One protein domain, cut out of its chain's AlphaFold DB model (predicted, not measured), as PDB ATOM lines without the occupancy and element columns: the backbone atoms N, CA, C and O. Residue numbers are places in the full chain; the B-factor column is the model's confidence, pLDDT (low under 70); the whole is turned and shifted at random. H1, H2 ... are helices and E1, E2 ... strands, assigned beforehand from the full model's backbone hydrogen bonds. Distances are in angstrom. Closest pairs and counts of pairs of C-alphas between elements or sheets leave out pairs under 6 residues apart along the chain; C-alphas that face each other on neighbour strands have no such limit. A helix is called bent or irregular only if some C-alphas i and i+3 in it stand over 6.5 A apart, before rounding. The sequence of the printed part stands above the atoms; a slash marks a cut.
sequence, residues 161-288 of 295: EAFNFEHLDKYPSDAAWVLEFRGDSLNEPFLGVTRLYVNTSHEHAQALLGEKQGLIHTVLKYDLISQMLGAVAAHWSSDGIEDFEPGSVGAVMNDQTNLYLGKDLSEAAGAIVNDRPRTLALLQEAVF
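Overview. This is residues 161 to 288 of the 295 residues of an uncharacterized protein of Arachnia propionica (UniProt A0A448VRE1). A long helix, H3, runs through the middle, with a small three-strand sheet along one side, its edge strand E2 nearest, while H4 and the two arms of the bent helix H5 pack on the other side, mostly crossed. The short H2 lies over one end of the sheet, and the short H1 leads straight into E3 at the other end. The printed part has 128 residues with five named helices and three named strands, in the order E1 E2 H1 E3 H2 H3 H4 H5; the sheet runs E1 E3 E2, mixed, and the class is mostly helix. The whole is compact, with a radius of gyration of the C-alphas of 15.3 A and spans of 42 by 30 by 24 A.

Arrangement. Start at E1, residues 161 to 163, parallel to E3, residues 194 to 199; find N 161 and O 196 within hydrogen-bond range at 2.8 A. E2, residues 177 to 181, is antiparallel to E3, with N 178 and O 197 at 2.8 A. H1, residues 190 to 193, only grazes the sheet. H2, residues 205 to 209, is on the sheet at a height of 8.7 A. H3, residues 215 to 235, only grazes the sheet with residues 220 to 231; its closest C-alphas to E2 are those of Leu 224 and Leu 179, 7.0 A apart. H4, residues 249 to 261, only just touches H3, with 3 pairs of C-alphas within 8 A, the closest those of Met 253 and Leu 229 at 7.5 A. H5, residues 265 to 286, was assigned as one helix by its hydrogen bonds but is bent: C-alphas 274 and 277 are 9.3 A apart. Its arm H5a, residues 265 to 274, touches H3 about perpendicular at 85 degrees, closest at the C-alphas of Ala 269 and Ala 233, 4.6 A. Its arm H5b, residues 277 to 286, touches H3 at a steep tilt of 40 degrees, opposite ways, closest at the C-alphas of Gln 284 and Tyr 222, 6.4 A. Every O i to N i+4 pair is within hydrogen-bond range in H2, H3, H4, H5a and H5b; H1 is too short for one.

Along the chain. Find C-alpha 161, where E1 begins, at (113.851, 31.909, 13.502). E3 is 16.5 A long and E2 13.1 A. H3 runs 30.8 A from C-alpha 215 at (97.535, 37.489, 2.978); H4 spans 17.2 A, H5a 14.1 A and H5b 14.5 A, ending at C-alpha 286 at (88.966, 27.897, 8.504).

Size, cuts and confidence. Look for the two C-alphas farthest apart, those of Glu 203 and Asp 239, 43.2 A. The printed part has no cut. The links E1 to E2 and H3 to H4 are long, 13 residues each. The mean pLDDT of the printed part is 83.8; residues 210 to 214, 237 to 242 and 246 to 247 are under 70.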
ATOM      1  N   GLU A 161     112.484  31.389  13.592       81.75
ATOM      2  CA  GLU A 161     113.851  31.909  13.502       81.75
ATOM      3  C   GLU A 161     114.141  32.437  12.085       81.75
ATOM      4  O   GLU A 161     113.713  31.850  11.090       81.75
ATOM      5  N   ALA A 162     114.892  33.533  11.966       82.12
ATOM      6  CA  ALA A 162     115.194  34.174  10.685       82.12
ATOM      7  C   ALA A 162     116.673  33.999  10.300       82.12
ATOM      8  O   ALA A 162     117.562  34.384  11.062       82.12
ATOM      9  N   PHE A 163     116.950  33.464   9.106       84.62
ATOM     10  CA  PHE A 163     118.312  33.276   8.586       84.62
ATOM     11  C   PHE A 163     118.401  33.570   7.095       84.62
ATOM     12  O   PHE A 163     117.430  33.389   6.372       84.62
ATOM     13  N   ASN A 164     119.586  33.927   6.600       86.19
ATOM     14  CA  ASN A 164     119.835  33.937   5.160       86.19
ATOM     15  C   ASN A 164     120.152  32.507   4.692       86.19
ATOM     16  O   ASN A 164     121.173  31.940   5.087       86.19
ATOM     17  N   PHE A 165     119.288  31.934   3.851       93.00
ATOM     18  CA  PHE A 165     119.451  30.559   3.372       93.00
ATOM     19  C   PHE A 165     120.621  30.399   2.394       93.00
ATOM     20  O   PHE A 165     121.223  29.328   2.357       93.00
ATOM     21  N   GLU A 166     121.021  31.462   1.686       87.75
ATOM     22  CA  GLU A 166     122.172  31.460   0.767       87.75
ATOM     23  C   GLU A 166     123.483  31.080   1.468       87.75
ATOM     24  O   GLU A 166     124.387  30.526   0.849       87.75
ATOM     25  N   HIS A 167     123.592  31.362   2.769       83.25
ATOM     26  CA  HIS A 167     124.805  31.120   3.552       83.25
ATOM     27  C   HIS A 167     124.800  29.794   4.322       83.25
ATOM     28  O   HIS A 167     125.796  29.475   4.970       83.25
ATOM     29  N   LEU A 168     123.695  29.040   4.302       76.31
ATOM     30  CA  LEU A 168     123.528  27.860   5.156       76.31
ATOM     31  C   LEU A 168     123.772  26.525   4.440       76.31
ATOM     32  O   LEU A 168     123.860  25.519   5.136       76.31
ATOM     33  N   ASP A 169     123.853  26.500   3.100       81.38
ATOM     34  CA  ASP A 169     123.987  25.301   2.228       81.38
ATOM     35  C   ASP A 169     123.106  24.097   2.645       81.38
ATOM     36  O   ASP A 169     123.382  22.933   2.362       81.38
ATOM     37  N   LYS A 170     122.027  24.386   3.380       89.00
ATOM     38  CA  LYS A 170     121.106  23.419   3.990       89.00
ATOM     39  C   LYS A 170     119.723  23.512   3.357       89.00
ATOM     40  O   LYS A 170     119.030  22.504   3.248       89.00
ATOM     41  N   TYR A 171     119.325  24.715   2.951       92.19
ATOM     42  CA  TYR A 171     118.018  25.006   2.369       92.19
ATOM     43  C   TYR A 171     118.184  25.743   1.034       92.19
ATOM     44  O   TYR A 171     119.168  26.466   0.870       92.19
ATOM     45  N   PRO A 172     117.239  25.599   0.085       92.94
ATOM     46  CA  PRO A 172     117.282  26.335  -1.177       92.94
ATOM     47  C   PRO A 172     117.278  27.852  -0.953       92.94
ATOM     48  O   PRO A 172     116.465  28.354  -0.177       92.94
ATOM     49  N   SER A 173     118.141  28.582  -1.666       91.06
ATOM     50  CA  SER A 173     118.311  30.038  -1.520       91.06
ATOM     51  C   SER A 173     117.037  30.844  -1.769       91.06
ATOM     52  O   SER A 173     116.854  31.885  -1.148       91.06
ATOM     53  N   ASP A 174     116.155  30.347  -2.639       91.31
ATOM     54  CA  ASP A 174     114.918  31.031  -3.037       91.31
ATOM     55  C   ASP A 174     113.693  30.565  -2.234       91.31
ATOM     56  O   ASP A 174     112.580  31.041  -2.456       91.31
ATOM     57  N   ALA A 175     113.854  29.624  -1.294       94.12
ATOM     58  CA  ALA A 175     112.750  29.226  -0.428       94.12
ATOM     59  C   ALA A 175     112.392  30.375   0.525       94.12
ATOM     60  O   ALA A 175     113.272  30.998   1.114       94.12
ATOM     61  N   ALA A 176     111.096  30.641   0.702       94.25
ATOM     62  CA  ALA A 176     110.623  31.697   1.597       94.25
ATOM     63  C   ALA A 176     110.712  31.289   3.080       94.25
ATOM     64  O   ALA A 176     111.074  32.100   3.934       94.25
ATOM     65  N   TRP A 177     110.403  30.026   3.384       94.62
ATOM     66  CA  TRP A 177     110.515  29.441   4.716       94.62
ATOM     67  C   TRP A 177     110.683  27.919   4.646       94.62
ATOM     68  O   TRP A 177     110.446  27.302   3.607       94.62
ATOM     69  N   VAL A 178     111.081  27.313   5.765       94.31
ATOM     70  CA  VAL A 178     111.139  25.861   5.971       94.31
ATOM     71  C   VAL A 178     110.638  25.540   7.371       94.31
ATOM     72  O   VAL A 178     111.107  26.125   8.346       94.31
ATOM     73  N   LEU A 179     109.722  24.581   7.479       92.31
ATOM     74  CA  LEU A 179     109.342  23.993   8.754       92.31
ATOM     75  C   LEU A 179     110.226  22.776   9.043       92.31
ATOM     76  O   LEU A 179     110.207  21.798   8.300       92.31
ATOM     77  N   GLU A 180     110.975  22.817  10.140       90.81
ATOM     78  CA  GLU A 180     111.571  21.622  10.723       90.81
ATOM     79  C   GLU A 180     110.705  21.124  11.876       90.81
ATOM     80  O   GLU A 180     110.476  21.827  12.858       90.81
ATOM     81  N   PHE A 181     110.257  19.881  11.754       87.75
ATOM     82  CA  PHE A 181     109.555  19.155  12.797       87.75
ATOM     83  C   PHE A 181     110.286  17.827  13.017       87.75
ATOM     84  O   PHE A 181     110.351  16.997  12.110       87.75
ATOM     85  N   ARG A 182     110.929  17.681  14.179       79.38
ATOM     86  CA  ARG A 182     111.855  16.581  14.510       79.38
ATOM     87  C   ARG A 182     111.476  15.895  15.827       79.38
ATOM     88  O   ARG A 182     112.339  15.691  16.673       79.38
ATOM     89  N   GLY A 183     110.188  15.627  16.024       74.44
ATOM     90  CA  GLY A 183     109.705  14.874  17.182       74.44
ATOM     91  C   GLY A 183     109.590  13.387  16.862       74.44
ATOM     92  O   GLY A 183     109.040  13.029  15.821       74.44
ATOM     93  N   ASP A 184     110.059  12.542  17.774       81.62
ATOM     94  CA  ASP A 184     109.843  11.093  17.751       81.62
ATOM     95  C   ASP A 184     108.578  10.711  18.550       81.62
ATOM     96  O   ASP A 184     108.031   9.614  18.402       81.62
ATOM     97  N   SER A 185     108.074  11.628  19.384       86.31
ATOM     98  CA  SER A 185     106.856  11.469  20.177       86.31
ATOM     99  C   SER A 185     105.993  12.732  20.185       86.31
ATOM    100  O   SER A 185     106.488  13.857  20.243       86.31
ATOM    101  N   LEU A 186     104.670  12.543  20.211       88.62
ATOM    102  CA  LEU A 186     103.710  13.641  20.359       88.62
ATOM    103  C   LEU A 186     103.755  14.289  21.749       88.62
ATOM    104  O   LEU A 186     103.320  15.425  21.885       88.62
ATOM    105  N   ASN A 187     104.308  13.611  22.760       85.38
ATOM    106  CA  ASN A 187     104.463  14.167  24.107       85.38
ATOM    107  C   ASN A 187     105.733  15.017  24.279       85.38
ATOM    108  O   ASN A 187     105.982  15.544  25.360       85.38
ATOM    109  N   GLU A 188     106.548  15.184  23.236       81.81
ATOM    110  CA  GLU A 188     107.707  16.070  23.323       81.81
ATOM    111  C   GLU A 188     107.297  17.549  23.386       81.81
ATOM    112  O   GLU A 188     106.307  17.940  22.757       81.81
ATOM    113  N   PRO A 189     108.064  18.399  24.098       76.50
ATOM    114  CA  PRO A 189     107.788  19.830  24.170       76.50
ATOM    115  C   PRO A 189     107.762  20.463  22.774       76.50
ATOM    116  O   PRO A 189     108.768  20.435  22.063       76.50
ATOM    117  N   PHE A 190     106.646  21.097  22.402       76.50
ATOM    118  CA  PHE A 190     106.425  21.625  21.048       76.50
ATOM    119  C   PHE A 190     107.542  22.577  20.586       76.50
ATOM    120  O   PHE A 190     108.075  22.428  19.484       76.50
ATOM    121  N   LEU A 191     107.963  23.491  21.468       74.56
ATOM    122  CA  LEU A 191     109.044  24.454  21.217       74.56
ATOM    123  C   LEU A 191     110.436  23.809  21.089       74.56
ATOM    124  O   LEU A 191     111.361  24.441  20.584       74.56
ATOM    125  N   GLY A 192     110.608  22.580  21.579       74.62
ATOM    126  CA  GLY A 192     111.875  21.852  21.511       74.62
ATOM    127  C   GLY A 192     112.088  21.129  20.182       74.62
ATOM    128  O   GLY A 192     113.233  20.938  19.777       74.62
ATOM    129  N   VAL A 193     111.000  20.752  19.505       82.69
ATOM    130  CA  VAL A 193     111.039  19.866  18.325       82.69
ATOM    131  C   VAL A 193     110.464  20.483  17.056       82.69
ATOM    132  O   VAL A 193     110.584  19.894  15.982       82.69
ATOM    133  N   THR A 194     109.865  21.666  17.159       83.94
ATOM    134  CA  THR A 194     109.314  22.415  16.027       83.94
ATOM    135  C   THR A 194     110.113  23.695  15.850       83.94
ATOM    136  O   THR A 194     110.420  24.359  16.836       83.94
ATOM    137  N   ARG A 195     110.463  24.053  14.612       87.38
ATOM    138  CA  ARG A 195     111.055  25.349  14.250       87.38
ATOM    139  C   ARG A 195     110.634  25.760  12.849       87.38
ATOM    140  O   ARG A 195     110.839  25.016  11.894       87.38
ATOM    141  N   LEU A 196     110.108  26.969  12.715       89.00
ATOM    142  CA  LEU A 196     109.950  27.637  11.434       89.00
ATOM    143  C   LEU A 196     111.183  28.489  11.153       89.00
ATOM    144  O   LEU A 196     111.457  29.446  11.868       89.00
ATOM    145  N   TYR A 197     111.888  28.189  10.073       90.50
ATOM    146  CA  TYR A 197     112.960  29.026   9.555       90.50
ATOM    147  C   TYR A 197     112.422  29.934   8.453       90.50
ATOM    148  O   TYR A 197     111.891  29.431   7.467       90.50
ATOM    149  N   VAL A 198     112.576  31.250   8.583       89.50
ATOM    150  CA  VAL A 198     112.216  32.235   7.549       89.50
ATOM    151  C   VAL A 198     113.477  32.745   6.868       89.50
ATOM    152  O   VAL A 198     114.442  33.133   7.532       89.50
ATOM    153  N   ASN A 199     113.463  32.762   5.539       93.44
ATOM    154  CA  ASN A 199     114.603  33.205   4.760       93.44
ATOM    155  C   ASN A 199     114.669  34.734   4.678       93.44
ATOM    156  O   ASN A 199     113.817  35.365   4.055       93.44
ATOM    157  N   THR A 200     115.706  35.339   5.252       89.25
ATOM    158  CA  THR A 200     115.880  36.797   5.262       89.25
ATOM    159  C   THR A 200     116.285  37.382   3.910       89.25
ATOM    160  O   THR A 200     116.174  38.595   3.747       89.25
ATOM    161  N   SER A 201     116.783  36.574   2.963       89.62
ATOM    162  CA  SER A 201     117.112  37.051   1.608       89.62
ATOM    163  C   SER A 201     115.901  37.083   0.669       89.62
ATOM    164  O   SER A 201     115.959  37.727  -0.376       89.62
ATOM    165  N   HIS A 202     114.788  36.444   1.041       94.00
ATOM    166  CA  HIS A 202     113.580  36.407   0.221       94.00
ATOM    167  C   HIS A 202     112.875  37.778   0.186       94.00
ATOM    168  O   HIS A 202     112.750  38.453   1.209       94.00
ATOM    169  N   GLU A 203     112.325  38.175  -0.967       92.50
ATOM    170  CA  GLU A 203     111.715  39.507  -1.170       92.50
ATOM    171  C   GLU A 203     110.540  39.812  -0.219       92.50
ATOM    172  O   GLU A 203     110.248  40.964   0.100       92.50
ATOM    173  N   HIS A 204     109.885  38.763   0.277       88.94
ATOM    174  CA  HIS A 204     108.765  38.843   1.215       88.94
ATOM    175  C   HIS A 204     109.135  38.563   2.681       88.94
ATOM    176  O   HIS A 204     108.235  38.478   3.514       88.94
ATOM    177  N   ALA A 205     110.422  38.462   3.030       80.69
ATOM    178  CA  ALA A 205     110.867  38.162   4.396       80.69
ATOM    179  C   ALA A 205     110.265  39.112   5.445       80.69
ATOM    180  O   ALA A 205     109.764  38.678   6.476       80.69
ATOM    181  N   GLN A 206     110.229  40.414   5.147       75.25
ATOM    182  CA  GLN A 206     109.640  41.420   6.040       75.25
ATOM    183  C   GLN A 206     108.129  41.249   6.218       75.25
ATOM    184  O   GLN A 206     107.593  41.577   7.266       75.25
ATOM    185  N   ALA A 207     107.426  40.730   5.211       76.38
ATOM    186  CA  ALA A 207     105.997  40.459   5.316       76.38
ATOM    187  C   ALA A 207     105.700  39.148   6.062       76.38
ATOM    188  O   ALA A 207     104.596  38.998   6.573       76.38
ATOM    189  N   LEU A 208     106.660  38.219   6.113       75.12
ATOM    190  CA  LEU A 208     106.593  36.979   6.896       75.12
ATOM    191  C   LEU A 208     106.955  37.198   8.371       75.12
ATOM    192  O   LEU A 208     106.428  36.506   9.232       75.12
ATOM    193  N   LEU A 209     107.863  38.139   8.643       70.81
ATOM    194  CA  LEU A 209     108.344  38.475   9.988       70.81
ATOM    195  C   LEU A 209     107.624  39.680  10.610       70.81
ATOM    196  O   LEU A 209     107.803  39.958  11.788       70.81
ATOM    197  N   GLY A 210     106.880  40.444   9.812       58.84
ATOM    198  CA  GLY A 210     106.302  41.717  10.230       58.84
ATOM    199  C   GLY A 210     104.986  41.581  10.995       58.84
ATOM    200  O   GLY A 210     104.188  40.686  10.747       58.84
ATOM    201  N   GLU A 211     104.708  42.572  11.843       47.25
ATOM    202  CA  GLU A 211     103.544  42.646  12.744       47.25
ATOM    203  C   GLU A 211     102.165  42.645  12.044       47.25
ATOM    204  O   GLU A 211     101.132  42.382  12.664       47.25
ATOM    205  N   LYS A 212     102.103  42.988  10.748       49.91
ATOM    206  CA  LYS A 212     100.836  43.091  10.009       49.91
ATOM    207  C   LYS A 212     100.418  41.731   9.462       49.91
ATOM    208  O   LYS A 212     101.020  41.235   8.507       49.91
ATOM    209  N   GLN A 213      99.316  41.189   9.984       56.22
ATOM    210  CA  GLN A 213      98.698  39.979   9.442       56.22
ATOM    211  C   GLN A 213      98.084  40.255   8.063       56.22
ATOM    212  O   GLN A 213      96.976  40.741   7.893       56.22
ATOM    213  N   GLY A 214      98.883  39.989   7.034       64.62
ATOM    214  CA  GLY A 214      98.473  40.066   5.639       64.62
ATOM    215  C   GLY A 214      98.119  38.702   5.055       64.62
ATOM    216  O   GLY A 214      98.221  37.661   5.701       64.62
ATOM    217  N   LEU A 215      97.797  38.699   3.762       80.00
ATOM    218  CA  LEU A 215      97.535  37.489   2.978       80.00
ATOM    219  C   LEU A 215      98.608  36.401   3.178       80.00
ATOM    220  O   LEU A 215      98.269  35.232   3.349       80.00
ATOM    221  N   ILE A 216      99.883  36.792   3.240       80.69
ATOM    222  CA  ILE A 216     101.024  35.887   3.437       80.69
ATOM    223  C   ILE A 216     100.917  35.088   4.748       80.69
ATOM    224  O   ILE A 216     101.223  33.900   4.754       80.69
ATOM    225  N   HIS A 217     100.407  35.683   5.828       74.75
ATOM    226  CA  HIS A 217     100.255  34.989   7.110       74.75
ATOM    227  C   HIS A 217      99.170  33.909   7.061       74.75
ATOM    228  O   HIS A 217      99.336  32.846   7.653       74.75
ATOM    229  N   THR A 218      98.085  34.134   6.309       79.56
ATOM    230  CA  THR A 218      97.046  33.104   6.104       79.56
ATOM    231  C   THR A 218      97.591  31.902   5.332       79.56
ATOM    232  O   THR A 218      97.244  30.760   5.630       79.56
ATOM    233  N   VAL A 219      98.492  32.158   4.374       89.19
ATOM    234  CA  VAL A 219      99.164  31.117   3.588       89.19
ATOM    235  C   VAL A 219     100.154  30.349   4.454       89.19
ATOM    236  O   VAL A 219     100.115  29.123   4.460       89.19
ATOM    237  N   LEU A 220     100.986  31.061   5.217       85.25
ATOM    238  CA  LEU A 220     101.943  30.455   6.136       85.25
ATOM    239  C   LEU A 220     101.224  29.567   7.156       85.25
ATOM    240  O   LEU A 220     101.558  28.402   7.307       85.25
ATOM    241  N   LYS A 221     100.175  30.080   7.801       80.69
ATOM    242  CA  LYS A 221      99.394  29.332   8.790       80.69
ATOM    243  C   LYS A 221      98.778  28.055   8.217       80.69
ATOM    244  O   LYS A 221      98.883  27.001   8.840       80.69
ATOM    245  N   TYR A 222      98.160  28.147   7.037       88.88
ATOM    246  CA  TYR A 222      97.656  26.978   6.313       88.88
ATOM    247  C   TYR A 222      98.765  25.945   6.087       88.88
ATOM    248  O   TYR A 222      98.589  24.767   6.394       88.88
ATOM    249  N   ASP A 223      99.905  26.401   5.568       93.19
ATOM    250  CA  ASP A 223     101.029  25.545   5.217       93.19
ATOM    251  C   ASP A 223     101.589  24.817   6.448       93.19
ATOM    252  O   ASP A 223     101.649  23.588   6.444       93.19
ATOM    253  N   LEU A 224     101.862  25.538   7.542       89.25
ATOM    254  CA  LEU A 224     102.372  24.961   8.791       89.25
ATOM    255  C   LEU A 224     101.446  23.875   9.348       89.25
ATOM    256  O   LEU A 224     101.891  22.752   9.586       89.25
ATOM    257  N   ILE A 225     100.151  24.176   9.504       87.25
ATOM    258  CA  ILE A 225      99.180  23.211  10.039       87.25
ATOM    259  C   ILE A 225      99.079  21.999   9.106       87.25
ATOM    260  O   ILE A 225      99.060  20.861   9.571       87.25
ATOM    261  N   SER A 226      99.063  22.216   7.787       93.25
ATOM    262  CA  SER A 226      98.961  21.131   6.807       93.25
ATOM    263  C   SER A 226     100.182  20.203   6.804       93.25
ATOM    264  O   SER A 226     100.025  18.983   6.683       93.25
ATOM    265  N   GLN A 227     101.388  20.757   6.959       93.88
ATOM    266  CA  GLN A 227     102.630  19.992   7.024       93.88
ATOM    267  C   GLN A 227     102.713  19.203   8.326       93.88
ATOM    268  O   GLN A 227     102.963  18.001   8.281       93.88
ATOM    269  N   MET A 228     102.438  19.844   9.465       90.94
ATOM    270  CA  MET A 228     102.451  19.175  10.764       90.94
ATOM    271  C   MET A 228     101.400  18.074  10.844       90.94
ATOM    272  O   MET A 228     101.731  16.947  11.195       90.94
ATOM    273  N   LEU A 229     100.155  18.347  10.447       91.38
ATOM    274  CA  LEU A 229      99.100  17.335  10.447       91.38
ATOM    275  C   LEU A 229      99.423  16.189   9.478       91.38
ATOM    276  O   LEU A 229      99.167  15.026   9.778       91.38
ATOM    277  N   GLY A 230     100.029  16.502   8.329       92.12
ATOM    278  CA  GLY A 230     100.533  15.499   7.395       92.12
ATOM    279  C   GLY A 230     101.641  14.631   7.994       92.12
ATOM    280  O   GLY A 230     101.618  13.417   7.804       92.12
ATOM    281  N   ALA A 231     102.580  15.231   8.726       91.06
ATOM    282  CA  ALA A 231     103.627  14.505   9.434       91.06
ATOM    283  C   ALA A 231     103.031  13.609  10.524       91.06
ATOM    284  O   ALA A 231     103.402  12.437  10.598       91.06
ATOM    285  N   VAL A 232     102.058  14.124  11.290       90.75
ATOM    286  CA  VAL A 232     101.350  13.356  12.319       90.75
ATOM    287  C   VAL A 232     100.665  12.133  11.711       90.75
ATOM    288  O   VAL A 232     100.940  11.006  12.109       90.75
ATOM    289  N   ALA A 233      99.852  12.342  10.673       91.06
ATOM    290  CA  ALA A 233      99.128  11.277   9.981       91.06
ATOM    291  C   ALA A 233     100.044  10.225   9.325       91.06
ATOM    292  O   ALA A 233      99.619   9.094   9.102       91.06
ATOM    293  N   ALA A 234     101.282  10.592   8.984       89.56
ATOM    294  CA  ALA A 234     102.246   9.680   8.376       89.56
ATOM    295  C   ALA A 234     103.013   8.823   9.400       89.56
ATOM    296  O   ALA A 234     103.411   7.711   9.058       89.56
ATOM    297  N   HIS A 235     103.246   9.330  10.616       86.25
ATOM    298  CA  HIS A 235     104.154   8.701  11.588       86.25
ATOM    299  C   HIS A 235     103.444   8.101  12.806       86.25
ATOM    300  O   HIS A 235     103.976   7.167  13.405       86.25
ATOM    301  N   TRP A 236     102.243   8.573  13.151       83.75
ATOM    302  CA  TRP A 236     101.462   8.051  14.273       83.75
ATOM    303  C   TRP A 236     100.099   7.558  13.784       83.75
ATOM    304  O   TRP A 236      99.387   8.247  13.055       83.75
ATOM    305  N   SER A 237      99.731   6.337  14.178       69.94
ATOM    306  CA  SER A 237      98.397   5.793  13.917       69.94
ATOM    307  C   SER A 237      97.345   6.527  14.747       69.94
ATOM    308  O   SER A 237      97.603   6.839  15.910       69.94
ATOM    309  N   SER A 238      96.144   6.711  14.188       65.75
ATOM    310  CA  SER A 238      94.986   7.315  14.873       65.75
ATOM    311  C   SER A 238      94.721   6.707  16.253       65.75
ATOM    312  O   SER A 238      94.415   7.420  17.204       65.75
ATOM    313  N   ASP A 239      94.920   5.399  16.387       60.75
ATOM    314  CA  ASP A 239      94.560   4.634  17.584       60.75
ATOM    315  C   ASP A 239      95.556   4.811  18.754       60.75
ATOM    316  O   ASP A 239      95.382   4.200  19.803       60.75
ATOM    317  N   GLY A 240      96.621   5.610  18.581       60.25
ATOM    318  CA  GLY A 240      97.654   5.871  19.599       60.25
ATOM    319  C   GLY A 240      97.723   7.325  20.082       60.25
ATOM    320  O   GLY A 240      98.702   7.706  20.719       60.25
ATOM    321  N   ILE A 241      96.729   8.141  19.727       67.94
ATOM    322  CA  ILE A 241      96.658   9.580  20.005       67.94
ATOM    323  C   ILE A 241      95.695   9.785  21.187       67.94
ATOM    324  O   ILE A 241      94.532  10.117  20.984       67.94
ATOM    325  N   GLU A 242      96.165   9.556  22.416       68.56
ATOM    326  CA  GLU A 242      95.389   9.801  23.645       68.56
ATOM    327  C   GLU A 242      96.278  10.419  24.740       68.56
ATOM    328  O   GLU A 242      97.441  10.043  24.879       68.56
ATOM    329  N   ASP A 243      95.709  11.369  25.493       75.50
ATOM    330  CA  ASP A 243      96.298  12.132  26.607       75.50
ATOM    331  C   ASP A 243      97.679  12.763  26.343       75.50
ATOM    332  O   ASP A 243      98.739  12.161  26.534       75.50
ATOM    333  N   PHE A 244      97.660  14.045  25.970       78.00
ATOM    334  CA  PHE A 244      98.865  14.829  25.722       78.00
ATOM    335  C   PHE A 244      99.309  15.638  26.933       78.00
ATOM    336  O   PHE A 244      98.512  16.334  27.565       78.00
ATOM    337  N   GLU A 245     100.612  15.621  27.210       72.25
ATOM    338  CA  GLU A 245     101.183  16.544  28.186       72.25
ATOM    339  C   GLU A 245     100.954  18.003  27.734       72.25
ATOM    340  O   GLU A 245     101.193  18.326  26.563       72.25
ATOM    341  N   PRO A 246     100.508  18.912  28.621       68.25
ATOM    342  CA  PRO A 246     100.322  20.317  28.269       68.25
ATOM    343  C   PRO A 246     101.596  20.946  27.689       68.25
ATOM    344  O   PRO A 246     102.675  20.838  28.274       68.25
ATOM    345  N   GLY A 247     101.467  21.630  26.549       61.28
ATOM    346  CA  GLY A 247     102.596  22.237  25.829       61.28
ATOM    347  C   GLY A 247     103.413  21.261  24.969       61.28
ATOM    348  O   GLY A 247     104.432  21.653  24.389       61.28
ATOM    349  N   SER A 248     102.987  19.999  24.868       75.00
ATOM    350  CA  SER A 248     103.548  19.040  23.918       75.00
ATOM    351  C   SER A 248     103.046  19.271  22.492       75.00
ATOM    352  O   SER A 248     102.073  19.992  22.263       75.00
ATOM    353  N   VAL A 249     103.698  18.640  21.513       82.88
ATOM    354  CA  VAL A 249     103.266  18.672  20.108       82.88
ATOM    355  C   VAL A 249     101.826  18.201  19.953       82.88
ATOM    356  O   VAL A 249     101.051  18.830  19.236       82.88
ATOM    357  N   GLY A 250     101.473  17.097  20.606       84.00
ATOM    358  CA  GLY A 250     100.153  16.498  20.518       84.00
ATOM    359  C   GLY A 250      99.076  17.414  21.077       84.00
ATOM    360  O   GLY A 250      98.063  17.599  20.410       84.00
ATOM    361  N   ALA A 251      99.330  18.052  22.227       78.31
ATOM    362  CA  ALA A 251      98.419  19.041  22.803       78.31
ATOM    363  C   ALA A 251      98.203  20.196  21.817       78.31
ATOM    364  O   ALA A 251      97.101  20.381  21.314       78.31
ATOM    365  N   VAL A 252      99.288  20.857  21.394       76.25
ATOM    366  CA  VAL A 252      99.209  21.989  20.458       76.25
ATOM    367  C   VAL A 252      98.465  21.610  19.176       76.25
ATOM    368  O   VAL A 252      97.589  22.349  18.728       76.25
ATOM    369  N   MET A 253      98.780  20.458  18.581       84.88
ATOM    370  CA  MET A 253      98.147  20.010  17.341       84.88
ATOM    371  C   MET A 253      96.678  19.635  17.524       84.88
ATOM    372  O   MET A 253      95.881  19.974  16.653       84.88
ATOM    373  N   ASN A 254      96.314  18.995  18.636       84.38
ATOM    374  CA  ASN A 254      94.924  18.718  18.992       84.38
ATOM    375  C   ASN A 254      94.102  20.003  19.089       84.38
ATOM    376  O   ASN A 254      92.969  20.070  18.617       84.38
ATOM    377  N   ASP A 255      94.701  21.051  19.630       74.44
ATOM    378  CA  ASP A 255      94.005  22.309  19.852       74.44
ATOM    379  C   ASP A 255      93.855  23.085  18.546       74.44
ATOM    380  O   ASP A 255      92.788  23.633  18.260       74.44
ATOM    381  N   GLN A 256      94.876  23.048  17.678       76.19
ATOM    382  CA  GLN A 256      94.758  23.575  16.318       76.19
ATOM    383  C   GLN A 256      93.693  22.815  15.509       76.19
ATOM    384  O   GLN A 256      92.887  23.443  14.819       76.19
ATOM    385  N   THR A 257      93.654  21.480  15.560       83.75
ATOM    386  CA  THR A 257      92.659  20.706  14.800       83.75
ATOM    387  C   THR A 257      91.250  20.913  15.345       83.75
ATOM    388  O   THR A 257      90.316  21.060  14.553       83.75
ATOM    389  N   ASN A 258      91.082  21.038  16.663       79.25
ATOM    390  CA  ASN A 258      89.790  21.367  17.260       79.25
ATOM    391  C   ASN A 258      89.328  22.756  16.820       79.25
ATOM    392  O   ASN A 258      88.187  22.922  16.389       79.25
ATOM    393  N   LEU A 259      90.230  23.737  16.842       74.12
ATOM    394  CA  LEU A 259      89.921  25.112  16.469       74.12
ATOM    395  C   LEU A 259      89.541  25.265  14.987       74.12
ATOM    396  O   LEU A 259      88.562  25.944  14.683       74.12
ATOM    397  N   TYR A 260      90.300  24.669  14.059       79.31
ATOM    398  CA  TYR A 260      90.087  24.895  12.619       79.31
ATOM    399  C   TYR A 260      89.235  23.834  11.932       79.31
ATOM    400  O   TYR A 260      88.613  24.125  10.914       79.31
ATOM    401  N   LEU A 261      89.212  22.605  12.441       85.56
ATOM    402  CA  LEU A 261      88.499  21.495  11.809       85.56
ATOM    403  C   LEU A 261      87.330  20.986  12.657       85.56
ATOM    404  O   LEU A 261      86.517  20.221  12.138       85.56
ATOM    405  N   GLY A 262      87.217  21.408  13.923       82.00
ATOM    406  CA  GLY A 262      86.222  20.875  14.855       82.00
ATOM    407  C   GLY A 262      86.460  19.399  15.173       82.00
ATOM    408  O   GLY A 262      85.493  18.652  15.313       82.00
ATOM    409  N   LYS A 263      87.730  18.974  15.177       89.50
ATOM    410  CA  LYS A 263      88.169  17.583  15.321       89.50
ATOM    411  C   LYS A 263      89.340  17.480  16.280       89.50
ATOM    412  O   LYS A 263      90.277  18.271  16.166       89.50
ATOM    413  N   ASP A 264      89.345  16.453  17.119       90.56
ATOM    414  CA  ASP A 264      90.564  16.086  17.830       90.56
ATOM    415  C   ASP A 264      91.669  15.654  16.847       90.56
ATOM    416  O   ASP A 264      91.441  15.449  15.642       90.56
ATOM    417  N   LEU A 265      92.899  15.549  17.354       90.75
ATOM    418  CA  LEU A 265      94.052  15.231  16.514       90.75
ATOM    419  C   LEU A 265      93.922  13.865  15.823       90.75
ATOM    420  O   LEU A 265      94.360  13.723  14.679       90.75
ATOM    421  N   SER A 266      93.317  12.875  16.485       91.44
ATOM    422  CA  SER A 266      93.165  11.521  15.944       91.44
ATOM    423  C   SER A 266      92.204  11.517  14.761       91.44
ATOM    424  O   SER A 266      92.538  11.039  13.671       91.44
ATOM    425  N   GLU A 267      91.039  12.140  14.931       92.56
ATOM    426  CA  GLU A 267      90.048  12.308  13.880       92.56
ATOM    427  C   GLU A 267      90.599  13.103  12.695       92.56
ATOM    428  O   GLU A 267      90.333  12.760  11.538       92.56
ATOM    429  N   ALA A 268      91.353  14.173  12.958       93.25
ATOM    430  CA  ALA A 268      91.948  15.001  11.918       93.25
ATOM    431  C   ALA A 268      93.042  14.249  11.142       93.25
ATOM    432  O   ALA A 268      93.080  14.318   9.908       93.25
ATOM    433  N   ALA A 269      93.891  13.482  11.831       93.62
ATOM    434  CA  ALA A 269      94.893  12.624  11.203       93.62
ATOM    435  C   ALA A 269      94.230  11.527  10.352       93.62
ATOM    436  O   ALA A 269      94.584  11.346   9.184       93.62
ATOM    437  N   GLY A 270      93.200  10.864  10.883       93.00
ATOM    438  CA  GLY A 270      92.398   9.892  10.141       93.00
ATOM    439  C   GLY A 270      91.713  10.510   8.915       93.00
ATOM    440  O   GLY A 270      91.684   9.901   7.846       93.00
ATOM    441  N   ALA A 271      91.213  11.743   9.018       93.75
ATOM    442  CA  ALA A 271      90.638  12.470   7.886       93.75
ATOM    443  C   ALA A 271      91.679  12.784   6.798       93.75
ATOM    444  O   ALA A 271      91.370  12.648   5.616       93.75
ATOM    445  N   ILE A 272      92.923  13.117   7.165       94.88
ATOM    446  CA  ILE A 272      94.024  13.255   6.199       94.88
ATOM    447  C   ILE A 272      94.329  11.934   5.491       94.88
ATOM    448  O   ILE A 272      94.549  11.948   4.280       94.88
ATOM    449  N   VAL A 273      94.329  10.803   6.201       93.38
ATOM    450  CA  VAL A 273      94.574   9.486   5.587       93.38
ATOM    451  C   VAL A 273      93.442   9.094   4.631       93.38
ATOM    452  O   VAL A 273      93.707   8.575   3.547       93.38
ATOM    453  N   ASN A 274      92.189   9.370   5.001       93.88
ATOM    454  CA  ASN A 274      91.008   8.935   4.251       93.88
ATOM    455  C   ASN A 274      90.618   9.877   3.096       93.88
ATOM    456  O   ASN A 274      90.213   9.409   2.033       93.88
ATOM    457  N   ASP A 275      90.705  11.196   3.295       95.56
ATOM    458  CA  ASP A 275      90.310  12.226   2.323       95.56
ATOM    459  C   ASP A 275      91.121  13.520   2.533       95.56
ATOM    460  O   ASP A 275      90.628  14.566   2.983       95.56
ATOM    461  N   ARG A 276      92.418  13.441   2.206       95.31
ATOM    462  CA  ARG A 276      93.345  14.581   2.272       95.31
ATOM    463  C   ARG A 276      92.823  15.819   1.528       95.31
ATOM    464  O   ARG A 276      92.863  16.893   2.129       95.31
ATOM    465  N   PRO A 277      92.342  15.735   0.266       97.50
ATOM    466  CA  PRO A 277      91.912  16.924  -0.471       97.50
ATOM    467  C   PRO A 277      90.781  17.679   0.226       97.50
ATOM    468  O   PRO A 277      90.863  18.899   0.370       97.50
ATOM    469  N   ARG A 278      89.750  16.971   0.708       96.44
ATOM    470  CA  ARG A 278      88.636  17.608   1.415       96.44
ATOM    471  C   ARG A 278      89.078  18.236   2.730       96.44
ATOM    472  O   ARG A 278      88.677  19.355   3.034       96.44
ATOM    473  N   THR A 279      89.905  17.531   3.495       95.56
ATOM    474  CA  THR A 279      90.378  17.998   4.805       95.56
ATOM    475  C   THR A 279      91.217  19.269   4.669       95.56
ATOM    476  O   THR A 279      91.009  20.234   5.402       95.56
ATOM    477  N   LEU A 280      92.105  19.322   3.672       96.56
ATOM    478  CA  LEU A 280      92.890  20.523   3.391       96.56
ATOM    479  C   LEU A 280      92.030  21.678   2.854       96.56
ATOM    480  O   LEU A 280      92.288  22.825   3.204       96.56
ATOM    481  N   ALA A 281      90.978  21.404   2.076       96.56
ATOM    482  CA  ALA A 281      90.038  22.444   1.646       96.56
ATOM    483  C   ALA A 281      89.255  23.055   2.826       96.56
ATOM    484  O   ALA A 281      89.075  24.270   2.880       96.56
ATOM    485  N   LEU A 282      88.845  22.237   3.802       93.19
ATOM    486  CA  LEU A 282      88.227  22.725   5.042       93.19
ATOM    487  C   LEU A 282      89.205  23.578   5.858       93.19
ATOM    488  O   LEU A 282      88.836  24.638   6.355       93.19
ATOM    489  N   LEU A 283      90.473  23.163   5.934       90.50
ATOM    490  CA  LEU A 283      91.508  23.955   6.594       90.50
ATOM    491  C   LEU A 283      91.701  25.319   5.909       90.50
ATOM    492  O   LEU A 283      91.814  26.327   6.603       90.50
ATOM    493  N   GLN A 284      91.697  25.375   4.571       92.19
ATOM    494  CA  GLN A 284      91.770  26.641   3.824       92.19
ATOM    495  C   GLN A 284      90.629  27.593   4.192       92.19
ATOM    496  O   GLN A 284      90.857  28.792   4.371       92.19
ATOM    497  N   GLU A 285      89.406  27.072   4.305       87.81
ATOM    498  CA  GLU A 285      88.249  27.858   4.731       87.81
ATOM    499  C   GLU A 285      88.446  28.417   6.145       87.81
ATOM    500  O   GLU A 285      88.299  29.625   6.350       87.81
ATOM    501  N   ALA A 286      88.841  27.561   7.089       81.19
ATOM    502  CA  ALA A 286      88.966  27.897   8.504       81.19
ATOM    503  C   ALA A 286      90.083  28.907   8.810       81.19
ATOM    504  O   ALA A 286      89.947  29.735   9.711       81.19
ATOM    505  N   VAL A 287      91.180  28.874   8.051       76.31
ATOM    506  CA  VAL A 287      92.307  29.813   8.210       76.31
ATOM    507  C   VAL A 287      92.181  31.064   7.337       76.31
ATOM    508  O   VAL A 287      93.126  31.849   7.261       76.31
ATOM    509  N   PHE A 288      91.033  31.263   6.677       82.25
ATOM    510  CA  PHE A 288      90.784  32.390   5.772       82.25
ATOM    511  C   PHE A 288      91.838  32.503   4.655       82.25
ATOM    512  O   PHE A 288      92.271  33.601   4.297       82.25
TER     513      PHE A 288